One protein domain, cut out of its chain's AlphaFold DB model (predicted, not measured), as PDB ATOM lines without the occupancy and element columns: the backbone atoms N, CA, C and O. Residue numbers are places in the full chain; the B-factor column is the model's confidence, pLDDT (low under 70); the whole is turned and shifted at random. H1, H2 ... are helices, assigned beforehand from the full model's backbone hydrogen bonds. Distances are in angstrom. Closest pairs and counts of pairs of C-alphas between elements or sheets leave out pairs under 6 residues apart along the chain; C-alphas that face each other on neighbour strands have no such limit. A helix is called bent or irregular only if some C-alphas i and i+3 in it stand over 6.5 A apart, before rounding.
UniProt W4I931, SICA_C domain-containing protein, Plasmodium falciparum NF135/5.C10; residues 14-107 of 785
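What this domain is: This is residues 14 to 107 of the 785 residues of the protein "SICA_C domain-containing protein" of Plasmodium falciparum NF135/5.C10 (UniProt W4I931). Three helices run up and down along one rod, side by side for much of its length but with few contacts: H1 makes the long side, H2 folds back beside it, and the bent H3 returns along the rod, its arm H3a at the far end of H2 and its arm H3b beside H1. After H3b, the tail of residues 98 to 107 folds back and has no named element. The printed part has 94 residues with three named helices, in the order H1, H2, H3, and no named strand; its class is all helix. The whole is compact, with a radius of gyration of the C-alphas of 14.1 A, and it spans 47 by 21 by 17 A.

Where its parts are: Find C-alpha 16 at (-97.270, 74.410, 103.652); here H1 begins, and it runs through residues 16 to 43, 41.3 A from first to last C-alpha. H1 is neither bent nor irregular, but only just: C-alphas 17 and 20 are 6.2 A apart. Go on to C-alpha 47 at (-117.311, 40.144, 99.546), where H2 begins; it covers residues 47 to 67 and is 30.0 A long. H3, residues 75 to 97, was assigned by its hydrogen bonds as one helix, but it is bent, with C-alphas 84 and 87 standing 6.6 A apart. Its arm H3a is residues 75 to 84, 14.2 A long, and its arm H3b is residues 87 to 97, 15.1 A long, ending at C-alpha 97 at (-105.736, 43.751, 95.432).

How they stand to each other: Look first at the helical hairpin of H1 and H2, which run opposite ways at a shallow tilt of 14 degrees. They touch through residues 37 to 41 of H1 and 47 to 54 of H2 alone, and their closest C-alphas, of Val 41 and His 47, are 4.8 A apart. H2 and H3a form a second helical hairpin and run opposite ways at a tilt of 35.2 degrees, only just steep. H2 touches H3a with residues 62 to 67 alone; the closest C-alphas, of Ile 66 and Arg 78, are 5.4 A apart. At the bend, H3a and H3b stand at 36 degrees, only just a steep tilt. H1 touches H3b with residues 34 to 38 alone, and the closest C-alphas, of Leu 38 and Glu 97, are 7.1 A apart; the two run the same way at a shallow tilt of 26 degrees. H1 and H3a are close but not clearly touching, with the C-alphas of Phe 23 and Ser 81 the closest at 7.2 A, while H2 and H3b are near each other. The helix packing is mostly aligned, but only just: of the 3 touching pairs, 2 are at a shallow tilt. In H2 and H3a every O i to N i+4 pair is within hydrogen-bond range; in H1 21 of 24 are, and in H3b 6 of 7.

The domain as a whole: The outline is a rod, and the two C-alphas farthest apart, of Asn 15 and Asp 45, are 47.4 A from each other. The printed part has no cut; the link from H1 to H2 is tight, with 3 residues, and that from H2 to H3 is short, with 7. In the B-factor column the mean pLDDT of the printed part is 78.1, and 20 residues are under 70: residues 14 to 22, 24 to 25, 68 to 73, 77, and 106 to 107.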
ATOM      1  N   ILE A  14     -99.463  76.273 110.091       43.38
ATOM      2  CA  ILE A  14     -98.332  75.395 109.803       43.38
ATOM      3  C   ILE A  14     -97.847  75.652 108.378       43.38
ATOM      4  O   ILE A  14     -98.655  75.882 107.470       43.38
ATOM      5  N   ASN A  15     -96.522  75.662 108.220       46.53
ATOM      6  CA  ASN A  15     -95.859  75.892 106.945       46.53
ATOM      7  C   ASN A  15     -96.398  74.877 105.914       46.53
ATOM      8  O   ASN A  15     -96.432  73.682 106.220       46.53
ATOM      9  N   PRO A  16     -96.828  75.310 104.714       47.47
ATOM     10  CA  PRO A  16     -97.270  74.410 103.652       47.47
ATOM     11  C   PRO A  16     -96.310  73.253 103.344       47.47
ATOM     12  O   PRO A  16     -96.762  72.175 102.969       47.47
ATOM     13  N   SER A  17     -95.006  73.424 103.579       45.97
ATOM     14  CA  SER A  17     -94.001  72.358 103.439       45.97
ATOM     15  C   SER A  17     -94.162  71.202 104.439       45.97
ATOM     16  O   SER A  17     -93.736  70.082 104.171       45.97
ATOM     17  N   THR A  18     -94.825  71.424 105.576       46.66
ATOM     18  CA  THR A  18     -95.126  70.381 106.572       46.66
ATOM     19  C   THR A  18     -96.367  69.562 106.194       46.66
ATOM     20  O   THR A  18     -96.574  68.473 106.735       46.66
ATOM     21  N   TYR A  19     -97.187  70.039 105.245       58.81
ATOM     22  CA  TYR A  19     -98.389  69.323 104.803       58.81
ATOM     23  C   TYR A  19     -98.017  67.975 104.197       58.81
ATOM     24  O   TYR A  19     -98.660  66.978 104.502       58.81
ATOM     25  N   SER A  20     -96.931  67.929 103.423       54.19
ATOM     26  CA  SER A  20     -96.451  66.717 102.758       54.19
ATOM     27  C   SER A  20     -96.110  65.597 103.741       54.19
ATOM     28  O   SER A  20     -96.477  64.455 103.495       54.19
ATOM     29  N   ILE A  21     -95.489  65.907 104.887       53.53
ATOM     30  CA  ILE A  21     -95.161  64.907 105.921       53.53
ATOM     31  C   ILE A  21     -96.443  64.370 106.559       53.53
ATOM     32  O   ILE A  21     -96.615  63.161 106.702       53.53
ATOM     33  N   PHE A  22     -97.365  65.266 106.915       59.91
ATOM     34  CA  PHE A  22     -98.641  64.878 107.508       59.91
ATOM     35  C   PHE A  22     -99.478  64.029 106.538       59.91
ATOM     36  O   PHE A  22     -99.986  62.975 106.920       59.91
ATOM     37  N   PHE A  23     -99.576  64.446 105.274       72.44
ATOM     38  CA  PHE A  23    -100.282  63.710 104.225       72.44
ATOM     39  C   PHE A  23     -99.625  62.363 103.940       72.44
ATOM     40  O   PHE A  23    -100.337  61.372 103.817       72.44
ATOM     41  N   PHE A  24     -98.292  62.293 103.919       63.91
ATOM     42  CA  PHE A  24     -97.553  61.044 103.745       63.91
ATOM     43  C   PHE A  24     -97.802  60.058 104.891       63.91
ATOM     44  O   PHE A  24     -98.160  58.909 104.645       63.91
ATOM     45  N   LEU A  25     -97.666  60.495 106.149       60.03
ATOM     46  CA  LEU A  25     -97.896  59.635 107.316       60.03
ATOM     47  C   LEU A  25     -99.346  59.154 107.385       60.03
ATOM     48  O   LEU A  25     -99.601  57.983 107.672       60.03
ATOM     49  N   PHE A  26    -100.292  60.048 107.097       75.25
ATOM     50  CA  PHE A  26    -101.703  59.703 106.995       75.25
ATOM     51  C   PHE A  26    -101.938  58.651 105.907       75.25
ATOM     52  O   PHE A  26    -102.548  57.615 106.165       75.25
ATOM     53  N   PHE A  27    -101.399  58.890 104.712       78.56
ATOM     54  CA  PHE A  27    -101.583  58.011 103.567       78.56
ATOM     55  C   PHE A  27    -100.938  56.638 103.773       78.56
ATOM     56  O   PHE A  27    -101.581  55.629 103.499       78.56
ATOM     57  N   LYS A  28     -99.730  56.567 104.348       74.44
ATOM     58  CA  LYS A  28     -99.066  55.300 104.700       74.44
ATOM     59  C   LYS A  28     -99.939  54.446 105.623       74.44
ATOM     60  O   LYS A  28    -100.092  53.248 105.409       74.44
ATOM     61  N   ARG A  29    -100.547  55.063 106.638       72.50
ATOM     62  CA  ARG A  29    -101.426  54.352 107.575       72.50
ATOM     63  C   ARG A  29    -102.754  53.944 106.932       72.50
ATOM     64  O   ARG A  29    -103.221  52.838 107.183       72.50
ATOM     65  N   LEU A  30    -103.328  54.797 106.082       80.62
ATOM     66  CA  LEU A  30    -104.524  54.470 105.304       80.62
ATOM     67  C   LEU A  30    -104.274  53.290 104.357       80.62
ATOM     68  O   LEU A  30    -105.101  52.391 104.283       80.62
ATOM     69  N   LYS A  31    -103.119  53.261 103.681       82.69
ATOM     70  CA  LYS A  31    -102.697  52.142 102.832       82.69
ATOM     71  C   LYS A  31    -102.692  50.829 103.612       82.69
ATOM     72  O   LYS A  31    -103.340  49.881 103.182       82.69
ATOM     73  N   ASN A  32    -102.059  50.804 104.784       78.00
ATOM     74  CA  ASN A  32    -102.044  49.611 105.633       78.00
ATOM     75  C   ASN A  32    -103.459  49.185 106.055       78.00
ATOM     76  O   ASN A  32    -103.789  48.009 105.964       78.00
ATOM     77  N   TYR A  33    -104.309  50.136 106.459       83.50
ATOM     78  CA  TYR A  33    -105.703  49.850 106.814       83.50
ATOM     79  C   TYR A  33    -106.480  49.206 105.661       83.50
ATOM     80  O   TYR A  33    -107.153  48.195 105.849       83.50
ATOM     81  N   VAL A  34    -106.369  49.785 104.463       86.81
ATOM     82  CA  VAL A  34    -107.052  49.295 103.261       86.81
ATOM     83  C   VAL A  34    -106.592  47.884 102.926       86.81
ATOM     84  O   VAL A  34    -107.435  47.018 102.725       86.81
ATOM     85  N   LEU A  35    -105.282  47.632 102.918       87.44
ATOM     86  CA  LEU A  35    -104.740  46.308 102.615       87.44
ATOM     87  C   LEU A  35    -105.191  45.252 103.635       87.44
ATOM     88  O   LEU A  35    -105.541  44.144 103.241       87.44
ATOM     89  N   GLU A  36    -105.252  45.589 104.927       85.19
ATOM     90  CA  GLU A  36    -105.799  44.677 105.940       85.19
ATOM     91  C   GLU A  36    -107.295  44.408 105.726       85.19
ATOM     92  O   GLU A  36    -107.704  43.249 105.691       85.19
ATOM     93  N   ARG A  37    -108.119  45.441 105.500       88.69
ATOM     94  CA  ARG A  37    -109.561  45.255 105.249       88.69
ATOM     95  C   ARG A  37    -109.843  44.490 103.963       88.69
ATOM     96  O   ARG A  37    -110.807  43.730 103.904       88.69
ATOM     97  N   LEU A  38    -108.999  44.627 102.944       91.44
ATOM     98  CA  LEU A  38    -109.129  43.845 101.718       91.44
ATOM     99  C   LEU A  38    -108.905  42.348 101.957       91.44
ATOM    100  O   LEU A  38    -109.573  41.543 101.312       91.44
ATOM    101  N   LYS A  39    -108.077  41.946 102.934       89.81
ATOM    102  CA  LYS A  39    -107.972  40.526 103.322       89.81
ATOM    103  C   LYS A  39    -109.312  39.978 103.810       89.81
ATOM    104  O   LYS A  39    -109.645  38.840 103.484       89.81
ATOM    105  N   ASP A  40    -110.083  40.777 104.548       87.62
ATOM    106  CA  ASP A  40    -111.420  40.391 105.010       87.62
ATOM    107  C   ASP A  40    -112.403  40.292 103.837       87.62
ATOM    108  O   ASP A  40    -113.141  39.314 103.731       87.62
ATOM    109  N   VAL A  41    -112.354  41.248 102.901       89.38
ATOM    110  CA  VAL A  41    -113.168  41.221 101.672       89.38
ATOM    111  C   VAL A  41    -112.888  39.963 100.846       89.38
ATOM    112  O   VAL A  41    -113.820  39.317 100.372       89.38
ATOM    113  N   ILE A  42    -111.615  39.590 100.684       89.88
ATOM    114  CA  ILE A  42    -111.205  38.429  99.880       89.88
ATOM    115  C   ILE A  42    -111.673  37.117 100.515       89.88
ATOM    116  O   ILE A  42    -112.111  36.224  99.783       89.88
ATOM    117  N   LYS A  43    -111.561  37.009 101.846       87.94
ATOM    118  CA  LYS A  43    -111.915  35.813 102.629       87.94
ATOM    119  C   LYS A  43    -113.414  35.665 102.875       87.94
ATOM    120  O   LYS A  43    -113.856  34.567 103.189       87.94
ATOM    121  N   SER A  44    -114.178  36.750 102.782       84.81
ATOM    122  CA  SER A  44    -115.613  36.731 103.035       84.81
ATOM    123  C   SER A  44    -116.369  36.052 101.895       84.81
ATOM    124  O   SER A  44    -116.265  36.453 100.730       84.81
ATOM    125  N   ASP A  45    -117.229  35.096 102.249       78.19
ATOM    126  CA  ASP A  45    -118.223  34.514 101.335       78.19
ATOM    127  C   ASP A  45    -119.173  35.587 100.774       78.19
ATOM    128  O   ASP A  45    -119.777  35.423  99.715       78.19
ATOM    129  N   ASN A  46    -119.250  36.736 101.452       79.31
ATOM    130  CA  ASN A  46    -120.016  37.896 101.040       79.31
ATOM    131  C   ASN A  46    -119.136  39.149 100.885       79.31
ATOM    132  O   ASN A  46    -119.309  40.181 101.542       79.31
ATOM    133  N   HIS A  47    -118.198  39.054  99.947       84.19
ATOM    134  CA  HIS A  47    -117.311  40.144  99.546       84.19
ATOM    135  C   HIS A  47    -118.047  41.445  99.160       84.19
ATOM    136  O   HIS A  47    -117.505  42.525  99.373       84.19
ATOM    137  N   LYS A  48    -119.291  41.380  98.650       84.38
ATOM    138  CA  LYS A  48    -120.073  42.572  98.264       84.38
ATOM    139  C   LYS A  48    -120.408  43.470  99.456       84.38
ATOM    140  O   LYS A  48    -120.237  44.684  99.360       84.38
ATOM    141  N   LYS A  49    -120.857  42.895 100.579       85.50
ATOM    142  CA  LYS A  49    -121.145  43.679 101.790       85.50
ATOM    143  C   LYS A  49    -119.868  44.229 102.405       85.50
ATOM    144  O   LYS A  49    -119.812  45.421 102.675       85.50
ATOM    145  N   GLU A  50    -118.837  43.396 102.556       88.12
ATOM    146  CA  GLU A  50    -117.553  43.839 103.116       88.12
ATOM    147  C   GLU A  50    -116.925  44.964 102.278       88.12
ATOM    148  O   GLU A  50    -116.384  45.924 102.826       88.12
ATOM    149  N   CYS A  51    -117.053  44.899 100.948       90.06
ATOM    150  CA  CYS A  51    -116.621  45.975 100.063       90.06
ATOM    151  C   CYS A  51    -117.463  47.254 100.225       90.06
ATOM    152  O   CYS A  51    -116.909  48.356 100.224       90.06
ATOM    153  N   SER A  52    -118.789  47.135 100.371       87.69
ATOM    154  CA  SER A  52    -119.652  48.296 100.635       87.69
ATOM    155  C   SER A  52    -119.298  48.952 101.975       87.69
ATOM    156  O   SER A  52    -119.100  50.165 102.047       87.69
ATOM    157  N   ASP A  53    -119.101  48.144 103.020       87.25
ATOM    158  CA  ASP A  53    -118.661  48.595 104.339       87.25
ATOM    159  C   ASP A  53    -117.332  49.354 104.268       87.25
ATOM    160  O   ASP A  53    -117.238  50.467 104.792       87.25
ATOM    161  N   LEU A  54    -116.345  48.804 103.554       89.56
ATOM    162  CA  LEU A  54    -115.062  49.463 103.323       89.56
ATOM    163  C   LEU A  54    -115.225  50.800 102.578       89.56
ATOM    164  O   LEU A  54    -114.588  51.784 102.946       89.56
ATOM    165  N   ASN A  55    -116.094  50.880 101.568       90.38
ATOM    166  CA  ASN A  55    -116.361  52.136 100.857       90.38
ATOM    167  C   ASN A  55    -116.938  53.219 101.790       90.38
ATOM    168  O   ASN A  55    -116.476  54.360 101.750       90.38
ATOM    169  N   TYR A  56    -117.887  52.873 102.668       86.25
ATOM    170  CA  TYR A  56    -118.418  53.827 103.650       86.25
ATOM    171  C   TYR A  56    -117.366  54.278 104.665       86.25
ATOM    172  O   TYR A  56    -117.320  55.457 105.017       86.25
ATOM    173  N   GLU A  57    -116.516  53.359 105.127       85.56
ATOM    174  CA  GLU A  57    -115.402  53.680 106.022       85.56
ATOM    175  C   GLU A  57    -114.430  54.665 105.358       85.56
ATOM    176  O   GLU A  57    -114.027  55.650 105.977       85.56
ATOM    177  N   LEU A  58    -114.101  54.450 104.081       88.31
ATOM    178  CA  LEU A  58    -113.235  55.338 103.306       88.31
ATOM    179  C   LEU A  58    -113.848  56.728 103.102       88.31
ATOM    180  O   LEU A  58    -113.136  57.725 103.245       88.31
ATOM    181  N   ASP A  59    -115.151  56.818 102.835       86.06
ATOM    182  CA  ASP A  59    -115.857  58.100 102.713       86.06
ATOM    183  C   ASP A  59    -115.893  58.869 104.048       86.06
ATOM    184  O   ASP A  59    -115.768  60.098 104.081       86.06
ATOM    185  N   ASP A  60    -116.037  58.165 105.172       78.88
ATOM    186  CA  ASP A  60    -115.979  58.777 106.502       78.88
ATOM    187  C   ASP A  60    -114.563  59.272 106.829       78.88
ATOM    188  O   ASP A  60    -114.399  60.386 107.339       78.88
ATOM    189  N   VAL A  61    -113.534  58.497 106.473       81.06
ATOM    190  CA  VAL A  61    -112.124  58.901 106.584       81.06
ATOM    191  C   VAL A  61    -111.833  60.124 105.706       81.06
ATOM    192  O   VAL A  61    -111.160  61.052 106.164       81.06
ATOM    193  N   GLN A  62    -112.382  60.183 104.489       85.25
ATOM    194  CA  GLN A  62    -112.288  61.345 103.603       85.25
ATOM    195  C   GLN A  62    -112.902  62.589 104.245       85.25
ATOM    196  O   GLN A  62    -112.270  63.648 104.298       85.25
ATOM    197  N   GLU A  63    -114.140  62.483 104.734       80.50
ATOM    198  CA  GLU A  63    -114.841  63.608 105.350       80.50
ATOM    199  C   GLU A  63    -114.079  64.120 106.572       80.50
ATOM    200  O   GLU A  63    -113.867  65.326 106.706       80.50
ATOM    201  N   LEU A  64    -113.600  63.220 107.429       75.75
ATOM    202  CA  LEU A  64    -112.782  63.548 108.593       75.75
ATOM    203  C   LEU A  64    -111.481  64.252 108.205       75.75
ATOM    204  O   LEU A  64    -111.145  65.302 108.759       75.75
ATOM    205  N   PHE A  65    -110.766  63.713 107.220       76.62
ATOM    206  CA  PHE A  65    -109.532  64.304 106.721       76.62
ATOM    207  C   PHE A  65    -109.772  65.712 106.165       76.62
ATOM    208  O   PHE A  65    -109.033  66.640 106.481       76.62
ATOM    209  N   ILE A  66    -110.848  65.925 105.406       76.88
ATOM    210  CA  ILE A  66    -111.159  67.227 104.805       76.88
ATOM    211  C   ILE A  66    -111.664  68.238 105.849       76.88
ATOM    212  O   ILE A  66    -111.275  69.410 105.797       76.88
ATOM    213  N   THR A  67    -112.535  67.825 106.774       70.94
ATOM    214  CA  THR A  67    -113.283  68.730 107.675       70.94
ATOM    215  C   THR A  67    -112.593  69.037 108.999       70.94
ATOM    216  O   THR A  67    -112.872  70.082 109.584       70.94
ATOM    217  N   SER A  68    -111.701  68.168 109.473       67.00
ATOM    218  CA  SER A  68    -110.990  68.355 110.744       67.00
ATOM    219  C   SER A  68    -110.184  69.665 110.774       67.00
ATOM    220  O   SER A  68    -109.758  70.137 109.739       67.00
ATOM    221  N   ASP A  69    -109.934  70.305 111.918       58.50
ATOM    222  CA  ASP A  69    -109.053  71.500 111.983       58.50
ATOM    223  C   ASP A  69    -107.592  71.106 112.278       58.50
ATOM    224  O   ASP A  69    -106.891  71.739 113.067       58.50
ATOM    225  N   ILE A  70    -107.142  69.983 111.702       54.94
ATOM    226  CA  ILE A  70    -105.823  69.417 112.006       54.94
ATOM    227  C   ILE A  70    -104.749  70.385 111.555       54.94
ATOM    228  O   ILE A  70    -104.696  70.755 110.379       54.94
ATOM    229  N   LEU A  71    -103.882  70.749 112.503       50.97
ATOM    230  CA  LEU A  71    -102.660  71.492 112.240       50.97
ATOM    231  C   LEU A  71    -102.902  72.804 111.476       50.97
ATOM    232  O   LEU A  71    -101.999  73.303 110.811       50.97
ATOM    233  N   THR A  72    -104.115  73.373 111.543       61.47
ATOM    234  CA  THR A  72    -104.532  74.576 110.792       61.47
ATOM    235  C   THR A  72    -104.336  74.471 109.271       61.47
ATOM    236  O   THR A  72    -104.293  75.489 108.573       61.47
ATOM    237  N   ILE A  73    -104.206  73.244 108.749       60.81
ATOM    238  CA  ILE A  73    -104.034  72.986 107.319       60.81
ATOM    239  C   ILE A  73    -105.322  73.417 106.607       60.81
ATOM    240  O   ILE A  73    -106.406  72.971 106.995       60.81
ATOM    241  N   PRO A  74    -105.252  74.261 105.563       74.88
ATOM    242  CA  PRO A  74    -106.439  74.688 104.846       74.88
ATOM    243  C   PRO A  74    -107.223  73.506 104.267       74.88
ATOM    244  O   PRO A  74    -106.652  72.597 103.662       74.88
ATOM    245  N   LYS A  75    -108.555  73.559 104.381       77.44
ATOM    246  CA  LYS A  75    -109.471  72.539 103.843       77.44
ATOM    247  C   LYS A  75    -109.180  72.192 102.378       77.44
ATOM    248  O   LYS A  75    -109.187  71.015 102.025       77.44
ATOM    249  N   TYR A  76    -108.893  73.199 101.549       75.75
ATOM    250  CA  TYR A  76    -108.599  72.998 100.128       75.75
ATOM    251  C   TYR A  76    -107.340  72.144  99.910       75.75
ATOM    252  O   TYR A  76    -107.329  71.301  99.019       75.75
ATOM    253  N   ALA A  77    -106.303  72.305 100.742       69.50
ATOM    254  CA  ALA A  77    -105.052  71.559 100.616       69.50
ATOM    255  C   ALA A  77    -105.268  70.074 100.934       69.50
ATOM    256  O   ALA A  77    -104.781  69.202 100.218       69.50
ATOM    257  N   ARG A  78    -106.077  69.784 101.960       76.56
ATOM    258  CA  ARG A  78    -106.473  68.412 102.309       76.56
ATOM    259  C   ARG A  78    -107.343  67.791 101.225       76.56
ATOM    260  O   ARG A  78    -107.097  66.667 100.808       76.56
ATOM    261  N   GLN A  79    -108.311  68.538 100.705       81.19
ATOM    262  CA  GLN A  79    -109.156  68.062  99.612       81.19
ATOM    263  C   GLN A  79    -108.340  67.755  98.347       81.19
ATOM    264  O   GLN A  79    -108.533  66.706  97.738       81.19
ATOM    265  N   ASN A  80    -107.383  68.618  97.993       77.25
ATOM    266  CA  ASN A  80    -106.490  68.387  96.860       77.25
ATOM    267  C   ASN A  80    -105.599  67.153  97.070       77.25
ATOM    268  O   ASN A  80    -105.490  66.319  96.172       77.25
ATOM    269  N   SER A  81    -105.012  67.004  98.263       77.69
ATOM    270  CA  SER A  81    -104.197  65.834  98.607       77.69
ATOM    271  C   SER A  81    -104.995  64.537  98.519       77.69
ATOM    272  O   SER A  81    -104.491  63.545  97.993       77.69
ATOM    273  N   TRP A  82    -106.232  64.538  99.020       85.50
ATOM    274  CA  TRP A  82    -107.101  63.372  98.939       85.50
ATOM    275  C   TRP A  82    -107.387  63.006  97.483       85.50
ATOM    276  O   TRP A  82    -107.108  61.891  97.059       85.50
ATOM    277  N   ASN A  83    -107.890  63.961  96.699       82.38
ATOM    278  CA  ASN A  83    -108.319  63.704  95.325       82.38
ATOM    279  C   ASN A  83    -107.157  63.295  94.408       82.38
ATOM    280  O   ASN A  83    -107.337  62.458  93.530       82.38
ATOM    281  N   THR A  84    -105.970  63.872  94.613       77.38
ATOM    282  CA  THR A  84    -104.807  63.635  93.744       77.38
ATOM    283  C   THR A  84    -104.113  62.313  94.056       77.38
ATOM    284  O   THR A  84    -103.754  61.575  93.138       77.38
ATOM    285  N   HIS A  85    -103.910  62.009  95.341       77.75
ATOM    286  CA  HIS A  85    -103.053  60.894  95.755       77.75
ATOM    287  C   HIS A  85    -103.846  59.722  96.325       77.75
ATOM    288  O   HIS A  85    -103.570  58.573  95.991       77.75
ATOM    289  N   ILE A  86    -104.846  60.004  97.159       85.88
ATOM    290  CA  ILE A  86    -105.559  58.969  97.908       85.88
ATOM    291  C   ILE A  86    -106.651  58.345  97.047       85.88
ATOM    292  O   ILE A  86    -106.682  57.131  96.908       85.88
ATOM    293  N   GLU A  87    -107.504  59.141  96.406       88.56
ATOM    294  CA  GLU A  87    -108.629  58.614  95.624       88.56
ATOM    295  C   GLU A  87    -108.151  57.773  94.432       88.56
ATOM    296  O   GLU A  87    -108.687  56.697  94.170       88.56
ATOM    297  N   LYS A  88    -107.082  58.217  93.755       85.00
ATOM    298  CA  LYS A  88    -106.445  57.452  92.674       85.00
ATOM    299  C   LYS A  88    -105.891  56.117  93.178       85.00
ATOM    300  O   LYS A  88    -106.112  55.093  92.540       85.00
ATOM    301  N   TYR A  89    -105.203  56.127  94.321       88.94
ATOM    302  CA  TYR A  89    -104.708  54.908  94.958       88.94
ATOM    303  C   TYR A  89    -105.854  53.961  95.325       88.94
ATOM    304  O   TYR A  89    -105.804  52.791  94.963       88.94
ATOM    305  N   LEU A  90    -106.896  54.463  95.995       91.31
ATOM    306  CA  LEU A  90    -108.048  53.667  96.415       91.31
ATOM    307  C   LEU A  90    -108.743  53.016  95.218       91.31
ATOM    308  O   LEU A  90    -109.053  51.833  95.281       91.31
ATOM    309  N   LYS A  91    -108.944  53.756  94.119       89.75
ATOM    310  CA  LYS A  91    -109.586  53.227  92.910       89.75
ATOM    311  C   LYS A  91    -108.850  52.017  92.330       89.75
ATOM    312  O   LYS A  91    -109.499  51.026  92.014       89.75
ATOM    313  N   ASN A  92    -107.525  52.094  92.223       86.69
ATOM    314  CA  ASN A  92    -106.718  51.001  91.678       86.69
ATOM    315  C   ASN A  92    -106.593  49.852  92.686       86.69
ATOM    316  O   ASN A  92    -106.884  48.707  92.365       86.69
ATOM    317  N   THR A  93    -106.257  50.175  93.938       90.38
ATOM    318  CA  THR A  93    -105.954  49.184  94.982       90.38
ATOM    319  C   THR A  93    -107.174  48.349  95.340       90.38
ATOM    320  O   THR A  93    -107.056  47.136  95.467       90.38
ATOM    321  N   LEU A  94    -108.354  48.966  95.505       92.88
ATOM    322  CA  LEU A  94    -109.562  48.207  95.843       92.88
ATOM    323  C   LEU A  94    -109.876  47.182  94.759       92.88
ATOM    324  O   LEU A  94    -110.259  46.076  95.107       92.88
ATOM    325  N   LEU A  95    -109.679  47.519  93.483       90.50
ATOM    326  CA  LEU A  95    -109.975  46.623  92.372       90.50
ATOM    327  C   LEU A  95    -108.911  45.528  92.209       90.50
ATOM    328  O   LEU A  95    -109.250  44.346  92.178       90.50
ATOM    329  N   GLU A  96    -107.636  45.919  92.154       89.81
ATOM    330  CA  GLU A  96    -106.498  45.031  91.883       89.81
ATOM    331  C   GLU A  96    -106.256  44.053  93.041       89.81
ATOM    332  O   GLU A  96    -106.295  42.834  92.853       89.81
ATOM    333  N   GLU A  97    -106.096  44.566  94.263       89.44
ATOM    334  CA  GLU A  97    -105.736  43.751  95.432       89.44
ATOM    335  C   GLU A  97    -106.902  42.878  95.917       89.44
ATOM    336  O   GLU A  97    -106.685  41.853  96.560       89.44
ATOM    337  N   SER A  98    -108.151  43.234  95.593       88.25
ATOM    338  CA  SER A  98    -109.321  42.410  95.933       88.25
ATOM    339  C   SER A  98    -109.628  41.304  94.920       88.25
ATOM    340  O   SER A  98    -110.638  40.617  95.081       88.25
ATOM    341  N   GLN A  99    -108.806  41.126  93.877       88.38
ATOM    342  CA  GLN A  99    -109.078  40.197  92.770       88.38
ATOM    343  C   GLN A  99    -110.400  40.520  92.050       88.38
ATOM    344  O   GLN A  99    -111.202  39.630  91.766       88.38
ATOM    345  N   ASN A 100    -110.651  41.807  91.780       87.44
ATOM    346  CA  ASN A 100    -111.886  42.329  91.183       87.44
ATOM    347  C   ASN A 100    -113.165  42.091  92.016       87.44
ATOM    348  O   ASN A 100    -114.272  42.218  91.492       87.44
ATOM    349  N   LYS A 101    -113.050  41.751  93.309       88.75
ATOM    350  CA  LYS A 101    -114.208  41.563  94.206       88.75
ATOM    351  C   LYS A 101    -114.731  42.869  94.802       88.75
ATOM    352  O   LYS A 101    -115.849  42.897  95.313       88.75
ATOM    353  N   CYS A 102    -113.937  43.933  94.782       92.38
ATOM    354  CA  CYS A 102    -114.300  45.218  95.348       92.38
ATOM    355  C   CYS A 102    -113.990  46.361  94.396       92.38
ATOM    356  O   CYS A 102    -112.872  46.499  93.919       92.38
ATOM    357  N   GLU A 103    -114.977  47.216  94.161       91.12
ATOM    358  CA  GLU A 103    -114.798  48.439  93.393       91.12
ATOM    359  C   GLU A 103    -114.955  49.649  94.314       91.12
ATOM    360  O   GLU A 103    -115.807  49.683  95.209       91.12
ATOM    361  N   ARG A 104    -114.120  50.667  94.092       90.62
ATOM    362  CA  ARG A 104    -114.286  51.972  94.727       90.62
ATOM    363  C   ARG A 104    -115.494  52.679  94.102       90.62
ATOM    364  O   ARG A 104    -115.409  53.169  92.979       90.62
ATOM    365  N   ILE A 105    -116.607  52.762  94.830       80.19
ATOM    366  CA  ILE A 105    -117.848  53.393  94.356       80.19
ATOM    367  C   ILE A 105    -117.879  54.851  94.811       80.19
ATOM    368  O   ILE A 105    -117.821  55.138  96.002       80.19
ATOM    369  N   TYR A 106    -118.016  55.773  93.855       60.28
ATOM    370  CA  TYR A 106    -118.064  57.212  94.114       60.28
ATOM    371  C   TYR A 106    -119.374  57.820  93.602       60.28
ATOM    372  O   TYR A 106    -119.568  57.995  92.397       60.28
ATOM    373  N   PRO A 107    -120.295  58.170  94.510       51.25
ATOM    374  CA  PRO A 107    -120.764  59.555  94.483       51.25
ATOM    375  C   PRO A 107    -120.813  60.196  95.879       51.25
ATOM    376  O   PRO A 107    -121.229  59.592  96.863       51.25
TER     377      PRO A 107